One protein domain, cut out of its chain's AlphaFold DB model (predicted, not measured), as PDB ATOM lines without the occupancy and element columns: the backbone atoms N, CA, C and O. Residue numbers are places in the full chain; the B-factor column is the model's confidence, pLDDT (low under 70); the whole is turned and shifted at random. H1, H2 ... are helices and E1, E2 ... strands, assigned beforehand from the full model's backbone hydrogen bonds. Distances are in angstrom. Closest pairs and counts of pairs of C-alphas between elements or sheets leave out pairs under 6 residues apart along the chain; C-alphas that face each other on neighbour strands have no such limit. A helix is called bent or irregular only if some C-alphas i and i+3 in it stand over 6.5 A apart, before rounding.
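Overview. This is residues 451 to 461, 498 to 550 and 559 to 601 of the 671 residues of an uncharacterized protein of Meloidogyne hapla (UniProt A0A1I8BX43). Picture an elongated body with helix H4 running through its middle and a small two-stranded sheet near each end of that helix: the hairpin E3 and E4 where H4 begins, the sheet E1 and E2 where it ends. H2 packs on the E1 and E2 sheet and makes one far end of the body, H3 packs on residues 579 to 583 of H4, and after H4 the last stretch folds back to E3. The printed part has 107 residues with four named helices and four named strands, in the order H1 E1 H2 E2 H3 E3 E4 H4; both sheets are antiparallel. The class is mixed, helices and strands, with 52 residues in named elements, under half. The whole is compact, with a radius of gyration of the C-alphas of 15.0 A, and spans 49 by 25 by 24 A.

Along the chain. Find C-alpha 451 at (19.362, 7.548, -13.946); from there H1 runs to residue 460, 14.8 A on. H1 is irregular, but only just: C-alphas 455 and 458 are 6.9 A apart. After the cut, look for E1 at residues 506 to 508, H2 at 517 to 526, 14.6 A long, E2 at 532 to 535 and H3 at 539 to 542. Past the second cut come E3, residues 563 to 565, and E4, residues 571 to 573. H4 begins at C-alpha 574, (34.846, 0.852, -4.963), and ends 20.6 A on at C-alpha 588, (23.588, 18.060, -4.688).

Arrangement. Begin at H4. H1 and H4 only just touch, with 3 pairs of C-alphas within 8 A, the closest those of Ile 460 and Glu 576, 6.8 A; they run opposite ways at a steep tilt of 51 degrees. H3 and H4 touch, the closest C-alphas being those of Cys 541 and Val 579, 5.4 A. The closest C-alphas of E2 and H4 are those of Phe 534 and Lys 587, 5.7 A. E1 and E2 are antiparallel neighbours, with N 507 and O 534 at 2.9 A. The closest C-alphas of E1 and H2 are those of Tyr 506 and Phe 517, 6.8 A. In the hairpin E3 and E4, N 564 and O 572 are 2.9 A apart, and residues 564 to 565 also pair antiparallel with 596 to 597. H2 and H4 are apart. In H2 and H4 every O i to N i+4 pair is within hydrogen-bond range, in H1 4 of 6; H3 is too short for one.

Size, cuts and confidence. The C-alphas farthest apart, those of Gly 499 and Cys 601, are 50.4 A apart. Residues 462 to 497 are not printed, with 29.6 A between C-alphas 461 and 498; nor are 551 to 558, with 9.9 A between C-alphas 550 and 559. Of the links printed whole, none is long. Residues 589 to 601 hold no named element. Confidence is under 70 at residues 451 to 461, 500 to 503, 543 to 550 and 589 to 590; the mean pLDDT of the printed part is 78.8.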
ATOM      1  N   GLN A 451      19.220   6.720 -12.733       51.69
ATOM      2  CA  GLN A 451      19.362   7.548 -13.946       51.69
ATOM      3  C   GLN A 451      20.753   8.189 -14.071       51.69
ATOM      4  O   GLN A 451      21.339   8.188 -15.152       51.69
ATOM      5  N   ILE A 452      21.307   8.703 -12.973       53.44
ATOM      6  CA  ILE A 452      22.649   9.304 -12.961       53.44
ATOM      7  C   ILE A 452      23.723   8.204 -13.015       53.44
ATOM      8  O   ILE A 452      24.679   8.319 -13.781       53.44
ATOM      9  N   SER A 453      23.521   7.102 -12.285       53.44
ATOM     10  CA  SER A 453      24.339   5.882 -12.350       53.44
ATOM     11  C   SER A 453      24.489   5.382 -13.796       53.44
ATOM     12  O   SER A 453      25.587   5.387 -14.358       53.44
ATOM     13  N   THR A 454      23.380   5.024 -14.447       58.69
ATOM     14  CA  THR A 454      23.382   4.409 -15.784       58.69
ATOM     15  C   THR A 454      23.901   5.331 -16.891       58.69
ATOM     16  O   THR A 454      24.483   4.832 -17.853       58.69
ATOM     17  N   LYS A 455      23.766   6.660 -16.763       60.59
ATOM     18  CA  LYS A 455      24.367   7.616 -17.713       60.59
ATOM     19  C   LYS A 455      25.882   7.783 -17.550       60.59
ATOM     20  O   LYS A 455      26.553   8.074 -18.543       60.59
ATOM     21  N   ILE A 456      26.412   7.666 -16.327       62.19
ATOM     22  CA  ILE A 456      27.790   8.073 -16.004       62.19
ATOM     23  C   ILE A 456      28.747   6.879 -15.876       62.19
ATOM     24  O   ILE A 456      29.825   6.931 -16.470       62.19
ATOM     25  N   LEU A 457      28.391   5.794 -15.168       58.91
ATOM     26  CA  LEU A 457      29.331   4.673 -14.958       58.91
ATOM     27  C   LEU A 457      29.900   4.076 -16.252       58.91
ATOM     28  O   LEU A 457      31.116   3.910 -16.292       58.91
ATOM     29  N   PRO A 458      29.115   3.826 -17.324       60.84
ATOM     30  CA  PRO A 458      29.662   3.261 -18.561       60.84
ATOM     31  C   PRO A 458      30.785   4.100 -19.185       60.84
ATOM     32  O   PRO A 458      31.560   3.583 -19.983       60.84
ATOM     33  N   LYS A 459      30.886   5.386 -18.820       61.34
ATOM     34  CA  LYS A 459      31.963   6.294 -19.232       61.34
ATOM     35  C   LYS A 459      33.122   6.309 -18.229       61.34
ATOM     36  O   LYS A 459      34.272   6.353 -18.658       61.34
ATOM     37  N   ILE A 460      32.854   6.186 -16.919       61.38
ATOM     38  CA  ILE A 460      33.904   6.013 -15.891       61.38
ATOM     39  C   ILE A 460      34.754   4.777 -16.220       61.38
ATOM     40  O   ILE A 460      35.981   4.869 -16.239       61.38
ATOM     41  N   SER A 461      34.118   3.645 -16.535       54.38
ATOM     42  CA  SER A 461      34.813   2.380 -16.811       54.38
ATOM     43  C   SER A 461      35.541   2.348 -18.170       54.38
ATOM     44  O   SER A 461      36.359   1.456 -18.392       54.38
ATOM     45  N   CYS A 498      34.874  30.401 -28.284       75.00
ATOM     46  CA  CYS A 498      34.681  30.223 -26.850       75.00
ATOM     47  C   CYS A 498      36.008  30.508 -26.136       75.00
ATOM     48  O   CYS A 498      36.594  29.582 -25.564       75.00
ATOM     49  N   GLY A 499      36.491  31.750 -26.240       73.62
ATOM     50  CA  GLY A 499      37.857  32.179 -25.917       73.62
ATOM     51  C   GLY A 499      38.407  31.815 -24.528       73.62
ATOM     52  O   GLY A 499      37.680  31.500 -23.582       73.62
ATOM     53  N   ASP A 500      39.733  31.846 -24.419       65.00
ATOM     54  CA  ASP A 500      40.509  31.199 -23.355       65.00
ATOM     55  C   ASP A 500      40.564  31.965 -22.020       65.00
ATOM     56  O   ASP A 500      41.602  32.471 -21.600       65.00
ATOM     57  N   SER A 501      39.437  31.992 -21.299       58.44
ATOM     58  CA  SER A 501      39.403  32.300 -19.861       58.44
ATOM     59  C   SER A 501      39.328  31.000 -19.036       58.44
ATOM     60  O   SER A 501      38.248  30.413 -18.944       58.44
ATOM     61  N   PRO A 502      40.432  30.528 -18.420       57.66
ATOM     62  CA  PRO A 502      40.489  29.222 -17.745       57.66
ATOM     63  C   PRO A 502      39.882  29.205 -16.328       57.66
ATOM     64  O   PRO A 502      39.936  28.186 -15.647       57.66
ATOM     65  N   LYS A 503      39.332  30.323 -15.835       59.03
ATOM     66  CA  LYS A 503      38.849  30.440 -14.443       59.03
ATOM     67  C   LYS A 503      37.474  29.806 -14.191       59.03
ATOM     68  O   LYS A 503      37.071  29.676 -13.037       59.03
ATOM     69  N   ASP A 504      36.773  29.395 -15.247       77.56
ATOM     70  CA  ASP A 504      35.382  28.940 -15.199       77.56
ATOM     71  C   ASP A 504      35.190  27.562 -15.852       77.56
ATOM     72  O   ASP A 504      34.244  27.364 -16.609       77.56
ATOM     73  N   ALA A 505      36.079  26.604 -15.577       87.56
ATOM     74  CA  ALA A 505      35.938  25.233 -16.074       87.56
ATOM     75  C   ALA A 505      34.643  24.544 -15.580       87.56
ATOM     76  O   ALA A 505      34.132  24.857 -14.501       87.56
ATOM     77  N   TYR A 506      34.131  23.572 -16.343       90.06
ATOM     78  CA  TYR A 506      32.957  22.751 -16.006       90.06
ATOM     79  C   TYR A 506      33.186  21.277 -16.349       90.06
ATOM     80  O   TYR A 506      33.759  20.972 -17.392       90.06
ATOM     81  N   CYS A 507      32.662  20.368 -15.527       89.31
ATOM     82  CA  CYS A 507      32.679  18.932 -15.792       89.31
ATOM     83  C   CYS A 507      31.346  18.474 -16.410       89.31
ATOM     84  O   CYS A 507      30.280  18.735 -15.840       89.31
ATOM     85  N   GLY A 508      31.397  17.810 -17.569       86.31
ATOM     86  CA  GLY A 508      30.225  17.262 -18.268       86.31
ATOM     87  C   GLY A 508      29.862  15.825 -17.868       86.31
ATOM     88  O   GLY A 508      30.667  15.094 -17.294       86.31
ATOM     89  N   SER A 509      28.644  15.379 -18.202       85.00
ATOM     90  CA  SER A 509      28.172  13.988 -18.017       85.00
ATOM     91  C   SER A 509      28.820  12.979 -18.974       85.00
ATOM     92  O   SER A 509      28.483  11.794 -18.975       85.00
ATOM     93  N   ASP A 510      29.728  13.438 -19.824       85.50
ATOM     94  CA  ASP A 510      30.681  12.666 -20.613       85.50
ATOM     95  C   ASP A 510      32.069  12.556 -19.955       85.50
ATOM     96  O   ASP A 510      32.947  11.882 -20.491       85.50
ATOM     97  N   LEU A 511      32.228  13.161 -18.770       84.50
ATOM     98  CA  LEU A 511      33.458  13.247 -17.982       84.50
ATOM     99  C   LEU A 511      34.572  14.079 -18.643       84.50
ATOM    100  O   LEU A 511      35.734  13.958 -18.255       84.50
ATOM    101  N   GLN A 512      34.230  14.953 -19.598       88.19
ATOM    102  CA  GLN A 512      35.171  15.928 -20.148       88.19
ATOM    103  C   GLN A 512      35.177  17.237 -19.345       88.19
ATOM    104  O   GLN A 512      34.133  17.767 -18.945       88.19
ATOM    105  N   THR A 513      36.379  17.780 -19.142       89.69
ATOM    106  CA  THR A 513      36.600  19.130 -18.609       89.69
ATOM    107  C   THR A 513      36.445  20.149 -19.735       89.69
ATOM    108  O   THR A 513      37.282  20.250 -20.630       89.69
ATOM    109  N   TYR A 514      35.394  20.958 -19.671       89.25
ATOM    110  CA  TYR A 514      35.167  22.075 -20.579       89.25
ATOM    111  C   TYR A 514      35.791  23.349 -20.019       89.25
ATOM    112  O   TYR A 514      35.423  23.783 -18.931       89.25
ATOM    113  N   ARG A 515      36.692  23.982 -20.785       86.88
ATOM    114  CA  ARG A 515      37.472  25.161 -20.346       86.88
ATOM    115  C   ARG A 515      36.637  26.349 -19.844       86.88
ATOM    116  O   ARG A 515      37.125  27.128 -19.035       86.88
ATOM    117  N   ASN A 516      35.401  26.499 -20.328       84.25
ATOM    118  CA  ASN A 516      34.467  27.552 -19.924       84.25
ATOM    119  C   ASN A 516      32.997  27.171 -20.221       84.25
ATOM    120  O   ASN A 516      32.714  26.189 -20.915       84.25
ATOM    121  N   PHE A 517      32.049  27.990 -19.748       87.50
ATOM    122  CA  PHE A 517      30.604  27.790 -19.964       87.50
ATOM    123  C   PHE A 517      30.164  27.858 -21.444       87.50
ATOM    124  O   PHE A 517      29.114  27.329 -21.812       87.50
ATOM    125  N   CYS A 518      30.952  28.495 -22.317       87.75
ATOM    126  CA  CYS A 518      30.695  28.513 -23.760       87.75
ATOM    127  C   CYS A 518      31.025  27.149 -24.386       87.75
ATOM    128  O   CYS A 518      30.221  26.613 -25.147       87.75
ATOM    129  N   ALA A 519      32.159  26.547 -24.008       88.12
ATOM    130  CA  ALA A 519      32.606  25.257 -24.523       88.12
ATOM    131  C   ALA A 519      31.625  24.119 -24.181       88.12
ATOM    132  O   ALA A 519      31.283  23.333 -25.064       88.12
ATOM    133  N   ILE A 520      31.104  24.072 -22.946       88.31
ATOM    134  CA  ILE A 520      30.093  23.067 -22.576       88.31
ATOM    135  C   ILE A 520      28.751  23.312 -23.282       88.31
ATOM    136  O   ILE A 520      28.141  22.355 -23.743       88.31
ATOM    137  N   GLN A 521      28.318  24.563 -23.490       88.50
ATOM    138  CA  GLN A 521      27.109  24.835 -24.285       88.50
ATOM    139  C   GLN A 521      27.267  24.480 -25.774       88.50
ATOM    140  O   GLN A 521      26.319  23.988 -26.387       88.50
ATOM    141  N   LYS A 522      28.456  24.679 -26.359       88.25
ATOM    142  CA  LYS A 522      28.764  24.212 -27.719       88.25
ATOM    143  C   LYS A 522      28.637  22.690 -27.804       88.25
ATOM    144  O   LYS A 522      27.976  22.183 -28.708       88.25
ATOM    145  N   ALA A 523      29.191  21.971 -26.827       88.38
ATOM    146  CA  ALA A 523      29.045  20.524 -26.730       88.38
ATOM    147  C   ALA A 523      27.577  20.100 -26.551       88.38
ATOM    148  O   ALA A 523      27.116  19.234 -27.283       88.38
ATOM    149  N   GLN A 524      26.809  20.781 -25.693       90.56
ATOM    150  CA  GLN A 524      25.369  20.551 -25.497       90.56
ATOM    151  C   GLN A 524      24.517  20.796 -26.750       90.56
ATOM    152  O   GLN A 524      23.459  20.187 -26.920       90.56
ATOM    153  N   CYS A 525      24.959  21.680 -27.647       87.81
ATOM    154  CA  CYS A 525      24.340  21.822 -28.959       87.81
ATOM    155  C   CYS A 525      24.593  20.576 -29.822       87.81
ATOM    156  O   CYS A 525      23.659  20.055 -30.437       87.81
ATOM    157  N   LEU A 526      25.830  20.069 -29.842       86.88
ATOM    158  CA  LEU A 526      26.235  18.899 -30.627       86.88
ATOM    159  C   LEU A 526      25.615  17.594 -30.094       86.88
ATOM    160  O   LEU A 526      24.993  16.874 -30.876       86.88
ATOM    161  N   ASP A 527      25.667  17.352 -28.785       86.06
ATOM    162  CA  ASP A 527      24.978  16.267 -28.077       86.06
ATOM    163  C   ASP A 527      24.178  16.818 -26.885       86.06
ATOM    164  O   ASP A 527      24.730  17.309 -25.902       86.06
ATOM    165  N   ASN A 528      22.850  16.689 -26.949       83.00
ATOM    166  CA  ASN A 528      21.949  17.177 -25.905       83.00
ATOM    167  C   ASN A 528      21.851  16.246 -24.680       83.00
ATOM    168  O   ASN A 528      21.105  16.559 -23.754       83.00
ATOM    169  N   GLN A 529      22.579  15.122 -24.660       87.12
ATOM    170  CA  GLN A 529      22.724  14.254 -23.485       87.12
ATOM    171  C   GLN A 529      23.837  14.716 -22.527       87.12
ATOM    172  O   GLN A 529      23.970  14.165 -21.428       87.12
ATOM    173  N   ILE A 530      24.622  15.726 -22.921       86.56
ATOM    174  CA  ILE A 530      25.657  16.327 -22.078       86.56
ATOM    175  C   ILE A 530      24.982  17.205 -21.016       86.56
ATOM    176  O   ILE A 530      24.441  18.275 -21.283       86.56
ATOM    177  N   GLU A 531      25.014  16.752 -19.771       85.38
ATOM    178  CA  GLU A 531      24.554  17.504 -18.607       85.38
ATOM    179  C   GLU A 531      25.758  18.090 -17.877       85.38
ATOM    180  O   GLU A 531      26.829  17.486 -17.847       85.38
ATOM    181  N   ILE A 532      25.581  19.235 -17.221       83.50
ATOM    182  CA  ILE A 532      26.607  19.747 -16.311       83.50
ATOM    183  C   ILE A 532      26.575  18.897 -15.033       83.50
ATOM    184  O   ILE A 532      25.516  18.720 -14.417       83.50
ATOM    185  N   LEU A 533      27.724  18.349 -14.636       82.12
ATOM    186  CA  LEU A 533      27.886  17.690 -13.341       82.12
ATOM    187  C   LEU A 533      28.188  18.729 -12.265       82.12
ATOM    188  O   LEU A 533      27.435  18.850 -11.306       82.12
ATOM    189  N   PHE A 534      29.245  19.521 -12.456       84.31
ATOM    190  CA  PHE A 534      29.633  20.590 -11.537       84.31
ATOM    191  C   PHE A 534      30.512  21.651 -12.217       84.31
ATOM    192  O   PHE A 534      31.036  21.437 -13.312       84.31
ATOM    193  N   LYS A 535      30.693  22.800 -11.549       86.38
ATOM    194  CA  LYS A 535      31.712  23.798 -11.909       86.38
ATOM    195  C   LYS A 535      33.068  23.381 -11.328       86.38
ATOM    196  O   LYS A 535      33.169  23.072 -10.140       86.38
ATOM    197  N   GLY A 536      34.097  23.382 -12.164       87.94
ATOM    198  CA  GLY A 536      35.418  22.812 -11.912       87.94
ATOM    199  C   GLY A 536      35.765  21.702 -12.908       87.94
ATOM    200  O   GLY A 536      34.932  21.257 -13.691       87.94
ATOM    201  N   GLU A 537      37.018  21.267 -12.867       89.62
ATOM    202  CA  GLU A 537      37.587  20.240 -13.745       89.62
ATOM    203  C   GLU A 537      37.200  18.837 -13.252       89.62
ATOM    204  O   GLU A 537      37.154  18.600 -12.040       89.62
ATOM    205  N   CYS A 538      36.941  17.887 -14.159       88.06
ATOM    206  CA  CYS A 538      36.500  16.538 -13.777       88.06
ATOM    207  C   CYS A 538      37.523  15.792 -12.900       88.06
ATOM    208  O   CYS A 538      37.136  14.990 -12.049       88.06
ATOM    209  N   GLU A 539      38.813  16.119 -13.030       86.56
ATOM    210  CA  GLU A 539      39.909  15.623 -12.183       86.56
ATOM    211  C   GLU A 539      39.663  15.833 -10.681       86.56
ATOM    212  O   GLU A 539      40.155  15.054  -9.871       86.56
ATOM    213  N   ARG A 540      38.817  16.800 -10.283       85.50
ATOM    214  CA  ARG A 540      38.400  16.974  -8.881       85.50
ATOM    215  C   ARG A 540      37.752  15.717  -8.281       85.50
ATOM    216  O   ARG A 540      37.899  15.503  -7.082       85.50
ATOM    217  N   CYS A 541      37.059  14.913  -9.090       85.38
ATOM    218  CA  CYS A 541      36.514  13.610  -8.687       85.38
ATOM    219  C   CYS A 541      37.208  12.422  -9.371       85.38
ATOM    220  O   CYS A 541      37.093  11.303  -8.887       85.38
ATOM    221  N   LEU A 542      37.938  12.648 -10.469       81.88
ATOM    222  CA  LEU A 542      38.655  11.623 -11.245       81.88
ATOM    223  C   LEU A 542      40.172  11.602 -10.971       81.88
ATOM    224  O   LEU A 542      40.940  11.134 -11.807       81.88
ATOM    225  N   ALA A 543      40.611  12.115  -9.814       66.12
ATOM    226  CA  ALA A 543      42.024  12.338  -9.469       66.12
ATOM    227  C   ALA A 543      42.919  11.087  -9.573       66.12
ATOM    228  O   ALA A 543      44.131  11.204  -9.727       66.12
ATOM    229  N   ASN A 544      42.325   9.894  -9.510       62.38
ATOM    230  CA  ASN A 544      42.912   8.677 -10.057       62.38
ATOM    231  C   ASN A 544      41.907   8.076 -11.052       62.38
ATOM    232  O   ASN A 544      40.740   7.915 -10.683       62.38
ATOM    233  N   PRO A 545      42.317   7.700 -12.277       61.25
ATOM    234  CA  PRO A 545      41.437   6.975 -13.182       61.25
ATOM    235  C   PRO A 545      41.082   5.617 -12.570       61.25
ATOM    236  O   PRO A 545      41.956   4.921 -12.046       61.25
ATOM    237  N   CYS A 546      39.814   5.208 -12.673       67.44
ATOM    238  CA  CYS A 546      39.373   3.883 -12.240       67.44
ATOM    239  C   CYS A 546      39.886   2.810 -13.203       67.44
ATOM    240  O   CYS A 546      39.161   2.297 -14.053       67.44
ATOM    241  N   LEU A 547      41.174   2.483 -13.070       65.44
ATOM    242  CA  LEU A 547      41.821   1.400 -13.791       65.44
ATOM    243  C   LEU A 547      41.094   0.099 -13.461       65.44
ATOM    244  O   LEU A 547      41.314  -0.486 -12.399       65.44
ATOM    245  N   SER A 548      40.272  -0.368 -14.402       61.25
ATOM    246  CA  SER A 548      39.638  -1.686 -14.372       61.25
ATOM    247  C   SER A 548      40.687  -2.775 -14.625       61.25
ATOM    248  O   SER A 548      40.686  -3.502 -15.622       61.25
ATOM    249  N   LYS A 549      41.653  -2.865 -13.704       49.28
ATOM    250  CA  LYS A 549      42.488  -4.042 -13.561       49.28
ATOM    251  C   LYS A 549      41.551  -5.179 -13.199       49.28
ATOM    252  O   LYS A 549      40.997  -5.217 -12.102       49.28
ATOM    253  N   ARG A 550      41.451  -6.148 -14.106       54.25
ATOM    254  CA  ARG A 550      41.157  -7.525 -13.725       54.25
ATOM    255  C   ARG A 550      42.284  -7.980 -12.799       54.25
ATOM    256  O   ARG A 550      43.256  -8.572 -13.257       54.25
ATOM    257  N   ASN A 559      37.930 -11.006  -5.978       72.12
ATOM    258  CA  ASN A 559      38.023 -10.210  -4.749       72.12
ATOM    259  C   ASN A 559      36.772  -9.332  -4.516       72.12
ATOM    260  O   ASN A 559      36.744  -8.149  -4.863       72.12
ATOM    261  N   ASP A 560      35.762  -9.893  -3.846       81.31
ATOM    262  CA  ASP A 560      34.499  -9.242  -3.467       81.31
ATOM    263  C   ASP A 560      34.731  -7.888  -2.762       81.31
ATOM    264  O   ASP A 560      34.043  -6.908  -3.038       81.31
ATOM    265  N   LEU A 561      35.792  -7.784  -1.950       80.81
ATOM    266  CA  LEU A 561      36.217  -6.560  -1.254       80.81
ATOM    267  C   LEU A 561      36.540  -5.366  -2.175       80.81
ATOM    268  O   LEU A 561      36.535  -4.228  -1.703       80.81
ATOM    269  N   LEU A 562      36.794  -5.578  -3.472       83.62
ATOM    270  CA  LEU A 562      36.991  -4.500  -4.453       83.62
ATOM    271  C   LEU A 562      35.668  -3.822  -4.866       83.62
ATOM    272  O   LEU A 562      35.684  -2.746  -5.471       83.62
ATOM    273  N   TYR A 563      34.528  -4.423  -4.524       88.31
ATOM    274  CA  TYR A 563      33.190  -4.000  -4.927       88.31
ATOM    275  C   TYR A 563      32.357  -3.494  -3.748       88.31
ATOM    276  O   TYR A 563      32.640  -3.777  -2.583       88.31
ATOM    277  N   VAL A 564      31.308  -2.744  -4.069       89.25
ATOM    278  CA  VAL A 564      30.248  -2.332  -3.145       89.25
ATOM    279  C   VAL A 564      28.887  -2.527  -3.806       89.25
ATOM    280  O   VAL A 564      28.754  -2.387  -5.025       89.25
ATOM    281  N   CYS A 565      27.872  -2.815  -2.998       85.25
ATOM    282  CA  CYS A 565      26.484  -2.782  -3.424       85.25
ATOM    283  C   CYS A 565      25.900  -1.413  -3.072       85.25
ATOM    284  O   CYS A 565      25.970  -1.000  -1.911       85.25
ATOM    285  N   ASP A 566      25.352  -0.690  -4.048       85.62
ATOM    286  CA  ASP A 566      24.684   0.587  -3.788       85.62
ATOM    287  C   ASP A 566      23.228   0.413  -3.313       85.62
ATOM    288  O   ASP A 566      22.682  -0.689  -3.251       85.62
ATOM    289  N   GLN A 567      22.592   1.526  -2.943       79.94
ATOM    290  CA  GLN A 567      21.210   1.554  -2.449       79.94
ATOM    291  C   GLN A 567      20.158   1.294  -3.546       79.94
ATOM    292  O   GLN A 567      18.990   1.082  -3.229       79.94
ATOM    293  N   GLY A 568      20.559   1.265  -4.822       79.06
ATOM    294  CA  GLY A 568      19.740   0.800  -5.942       79.06
ATOM    295  C   GLY A 568      19.877  -0.698  -6.231       79.06
ATOM    296  O   GLY A 568      19.219  -1.193  -7.148       79.06
ATOM    297  N   GLY A 569      20.714  -1.421  -5.477       82.56
ATOM    298  CA  GLY A 569      21.020  -2.832  -5.719       82.56
ATOM    299  C   GLY A 569      21.971  -3.060  -6.896       82.56
ATOM    300  O   GLY A 569      22.038  -4.175  -7.417       82.56
ATOM    301  N   GLU A 570      22.705  -2.036  -7.343       85.12
ATOM    302  CA  GLU A 570      23.694  -2.166  -8.410       85.12
ATOM    303  C   GLU A 570      25.098  -2.392  -7.823       85.12
ATOM    304  O   GLU A 570      25.553  -1.690  -6.920       85.12
ATOM    305  N   THR A 571      25.819  -3.384  -8.354       87.94
ATOM    306  CA  THR A 571      27.213  -3.653  -7.963       87.94
ATOM    307  C   THR A 571      28.144  -2.672  -8.661       87.94
ATOM    308  O   THR A 571      28.182  -2.634  -9.892       87.94
ATOM    309  N   LYS A 572      28.905  -1.890  -7.891       85.38
ATOM    310  CA  LYS A 572      29.920  -0.951  -8.394       85.38
ATOM    311  C   LYS A 572      31.305  -1.394  -7.937       85.38
ATOM    312  O   LYS A 572      31.429  -1.991  -6.867       85.38
ATOM    313  N   SER A 573      32.365  -1.079  -8.681       86.38
ATOM    314  CA  SER A 573      33.697  -1.092  -8.062       86.38
ATOM    315  C   SER A 573      33.781   0.021  -7.014       86.38
ATOM    316  O   SER A 573      33.129   1.063  -7.131       86.38
ATOM    317  N   LYS A 574      34.622  -0.165  -5.995       85.38
ATOM    318  CA  LYS A 574      34.846   0.852  -4.963       85.38
ATOM    319  C   LYS A 574      35.329   2.181  -5.558       85.38
ATOM    320  O   LYS A 574      34.927   3.232  -5.081       85.38
ATOM    321  N   CYS A 575      36.127   2.145  -6.630       83.75
ATOM    322  CA  CYS A 575      36.573   3.358  -7.316       83.75
ATOM    323  C   CYS A 575      35.408   4.112  -7.975       83.75
ATOM    324  O   CYS A 575      35.232   5.300  -7.721       83.75
ATOM    325  N   GLU A 576      34.572   3.426  -8.762       84.31
ATOM    326  CA  GLU A 576      33.399   4.047  -9.396       84.31
ATOM    327  C   GLU A 576      32.439   4.622  -8.349       84.31
ATOM    328  O   GLU A 576      31.902   5.711  -8.546       84.31
ATOM    329  N   PHE A 577      32.265   3.935  -7.214       86.44
ATOM    330  CA  PHE A 577      31.438   4.428  -6.118       86.44
ATOM    331  C   PHE A 577      31.984   5.725  -5.502       86.44
ATOM    332  O   PHE A 577      31.231   6.685  -5.377       86.44
ATOM    333  N   GLU A 578      33.278   5.804  -5.172       84.56
ATOM    334  CA  GLU A 578      33.883   7.032  -4.621       84.56
ATOM    335  C   GLU A 578      33.874   8.198  -5.641       84.56
ATOM    336  O   GLU A 578      33.657   9.353  -5.263       84.56
ATOM    337  N   VAL A 579      34.010   7.914  -6.946       85.44
ATOM    338  CA  VAL A 579      33.841   8.917  -8.018       85.44
ATOM    339  C   VAL A 579      32.414   9.473  -8.033       85.44
ATOM    340  O   VAL A 579      32.225  10.691  -8.027       85.44
ATOM    341  N   LEU A 580      31.402   8.599  -8.025       84.81
ATOM    342  CA  LEU A 580      29.993   9.004  -7.964       84.81
ATOM    343  C   LEU A 580      29.721   9.801  -6.692       84.81
ATOM    344  O   LEU A 580      29.116  10.864  -6.757       84.81
ATOM    345  N   ARG A 581      30.216   9.327  -5.550       84.56
ATOM    346  CA  ARG A 581      30.093   9.966  -4.239       84.56
ATOM    347  C   ARG A 581      30.587  11.412  -4.254       84.56
ATOM    348  O   ARG A 581      29.846  12.296  -3.833       84.56
ATOM    349  N   CYS A 582      31.756  11.663  -4.842       84.56
ATOM    350  CA  CYS A 582      32.274  13.013  -5.071       84.56
ATOM    351  C   CYS A 582      31.376  13.849  -6.009       84.56
ATOM    352  O   CYS A 582      31.088  15.012  -5.715       84.56
ATOM    353  N   ILE A 583      30.879  13.269  -7.109       83.31
ATOM    354  CA  ILE A 583      29.962  13.958  -8.038       83.31
ATOM    355  C   ILE A 583      28.651  14.350  -7.335       83.31
ATOM    356  O   ILE A 583      28.194  15.482  -7.499       83.31
ATOM    357  N   TYR A 584      28.057  13.450  -6.546       79.25
ATOM    358  CA  TYR A 584      26.824  13.700  -5.793       79.25
ATOM    359  C   TYR A 584      27.014  14.783  -4.727       79.25
ATOM    360  O   TYR A 584      26.196  15.700  -4.639       79.25
ATOM    361  N   GLU A 585      28.121  14.731  -3.987       79.62
ATOM    362  CA  GLU A 585      28.435  15.712  -2.949       79.62
ATOM    363  C   GLU A 585      28.587  17.124  -3.530       79.62
ATOM    364  O   GLU A 585      28.009  18.073  -3.001       79.62
ATOM    365  N   ILE A 586      29.271  17.275  -4.671       77.19
ATOM    366  CA  ILE A 586      29.437  18.585  -5.320       77.19
ATOM    367  C   ILE A 586      28.152  19.046  -6.036       77.19
ATOM    368  O   ILE A 586      27.846  20.239  -6.014       77.19
ATOM    369  N   LYS A 587      27.398  18.142  -6.683       75.62
ATOM    370  CA  LYS A 587      26.205  18.500  -7.479       75.62
ATOM    371  C   LYS A 587      24.956  18.751  -6.626       75.62
ATOM    372  O   LYS A 587      24.126  19.573  -7.012       75.62
ATOM    373  N   PHE A 588      24.813  18.054  -5.498       72.81
ATOM    374  CA  PHE A 588      23.588  18.060  -4.688       72.81
ATOM    375  C   PHE A 588      23.800  18.324  -3.188       72.81
ATOM    376  O   PHE A 588      22.814  18.454  -2.465       72.81
ATOM    377  N   GLY A 589      25.043  18.412  -2.701       64.25
ATOM    378  CA  GLY A 589      25.330  18.727  -1.296       64.25
ATOM    379  C   GLY A 589      25.069  17.588  -0.303       64.25
ATOM    380  O   GLY A 589      25.027  17.842   0.898       64.25
ATOM    381  N   TYR A 590      24.895  16.348  -0.774       66.81
ATOM    382  CA  TYR A 590      24.787  15.157   0.075       66.81
ATOM    383  C   TYR A 590      25.695  14.032  -0.422       66.81
ATOM    384  O   TYR A 590      26.045  13.955  -1.599       66.81
ATOM    385  N   ASN A 591      26.069  13.143   0.492       72.75
ATOM    386  CA  ASN A 591      27.049  12.091   0.263       72.75
ATOM    387  C   ASN A 591      26.333  10.722   0.217       72.75
ATOM    388  O   ASN A 591      25.592  10.386   1.143       72.75
ATOM    389  N   ILE A 592      26.498   9.956  -0.871       79.38
ATOM    390  CA  ILE A 592      25.859   8.634  -1.021       79.38
ATOM    391  C   ILE A 592      26.597   7.555  -0.223       79.38
ATOM    392  O   ILE A 592      27.823   7.554  -0.115       79.38
ATOM    393  N   THR A 593      25.838   6.599   0.311       79.44
ATOM    394  CA  THR A 593      26.345   5.492   1.130       79.44
ATOM    395  C   THR A 593      26.068   4.152   0.453       79.44
ATOM    396  O   THR A 593      25.018   3.953  -0.153       79.44
ATOM    397  N   ALA A 594      27.032   3.231   0.512       81.19
ATOM    398  CA  ALA A 594      26.824   1.866   0.040       81.19
ATOM    399  C   ALA A 594      25.831   1.145   0.966       81.19
ATOM    400  O   ALA A 594      25.811   1.400   2.170       81.19
ATOM    401  N   ALA A 595      25.039   0.225   0.419       81.88
ATOM    402  CA  ALA A 595      24.205  -0.668   1.215       81.88
ATOM    403  C   ALA A 595      25.070  -1.673   1.997       81.88
ATOM    404  O   ALA A 595      24.775  -1.970   3.151       81.88
ATOM    405  N   TYR A 596      26.137  -2.186   1.372       83.88
ATOM    406  CA  TYR A 596      27.154  -3.043   1.994       83.88
ATOM    407  C   TYR A 596      28.419  -3.148   1.125       83.88
ATOM    408  O   TYR A 596      28.403  -2.864  -0.075       83.88
ATOM    409  N   GLN A 597      29.529  -3.569   1.741       86.12
ATOM    410  CA  GLN A 597      30.757  -3.948   1.035       86.12
ATOM    411  C   GLN A 597      30.563  -5.311   0.348       86.12
ATOM    412  O   GLN A 597      29.883  -6.187   0.884       86.12
ATOM    413  N   GLY A 598      31.177  -5.500  -0.820       86.81
ATOM    414  CA  GLY A 598      30.989  -6.687  -1.649       86.81
ATOM    415  C   GLY A 598      30.031  -6.460  -2.815       86.81
ATOM    416  O   GLY A 598      29.309  -5.466  -2.874       86.81
ATOM    417  N   LYS A 599      29.996  -7.412  -3.748       89.62
ATOM    418  CA  LYS A 599      28.985  -7.481  -4.810       89.62
ATOM    419  C   LYS A 599      27.598  -7.697  -4.208       89.62
ATOM    420  O   LYS A 599      27.469  -8.342  -3.161       89.62
ATOM    421  N   CYS A 600      26.571  -7.183  -4.876       91.06
ATOM    422  CA  CYS A 600      25.187  -7.349  -4.449       91.06
ATOM    423  C   CYS A 600      24.778  -8.829  -4.432       91.06
ATOM    424  O   CYS A 600      25.074  -9.577  -5.363       91.06
ATOM    425  N   CYS A 601      24.047  -9.231  -3.395       90.31
ATOM    426  CA  CYS A 601      23.323 -10.498  -3.384       90.31
ATOM    427  C   CYS A 601      22.241 -10.505  -4.483       90.31
ATOM    428  O   CYS A 601      21.659  -9.448  -4.746       90.31
TER     429      CYS A 601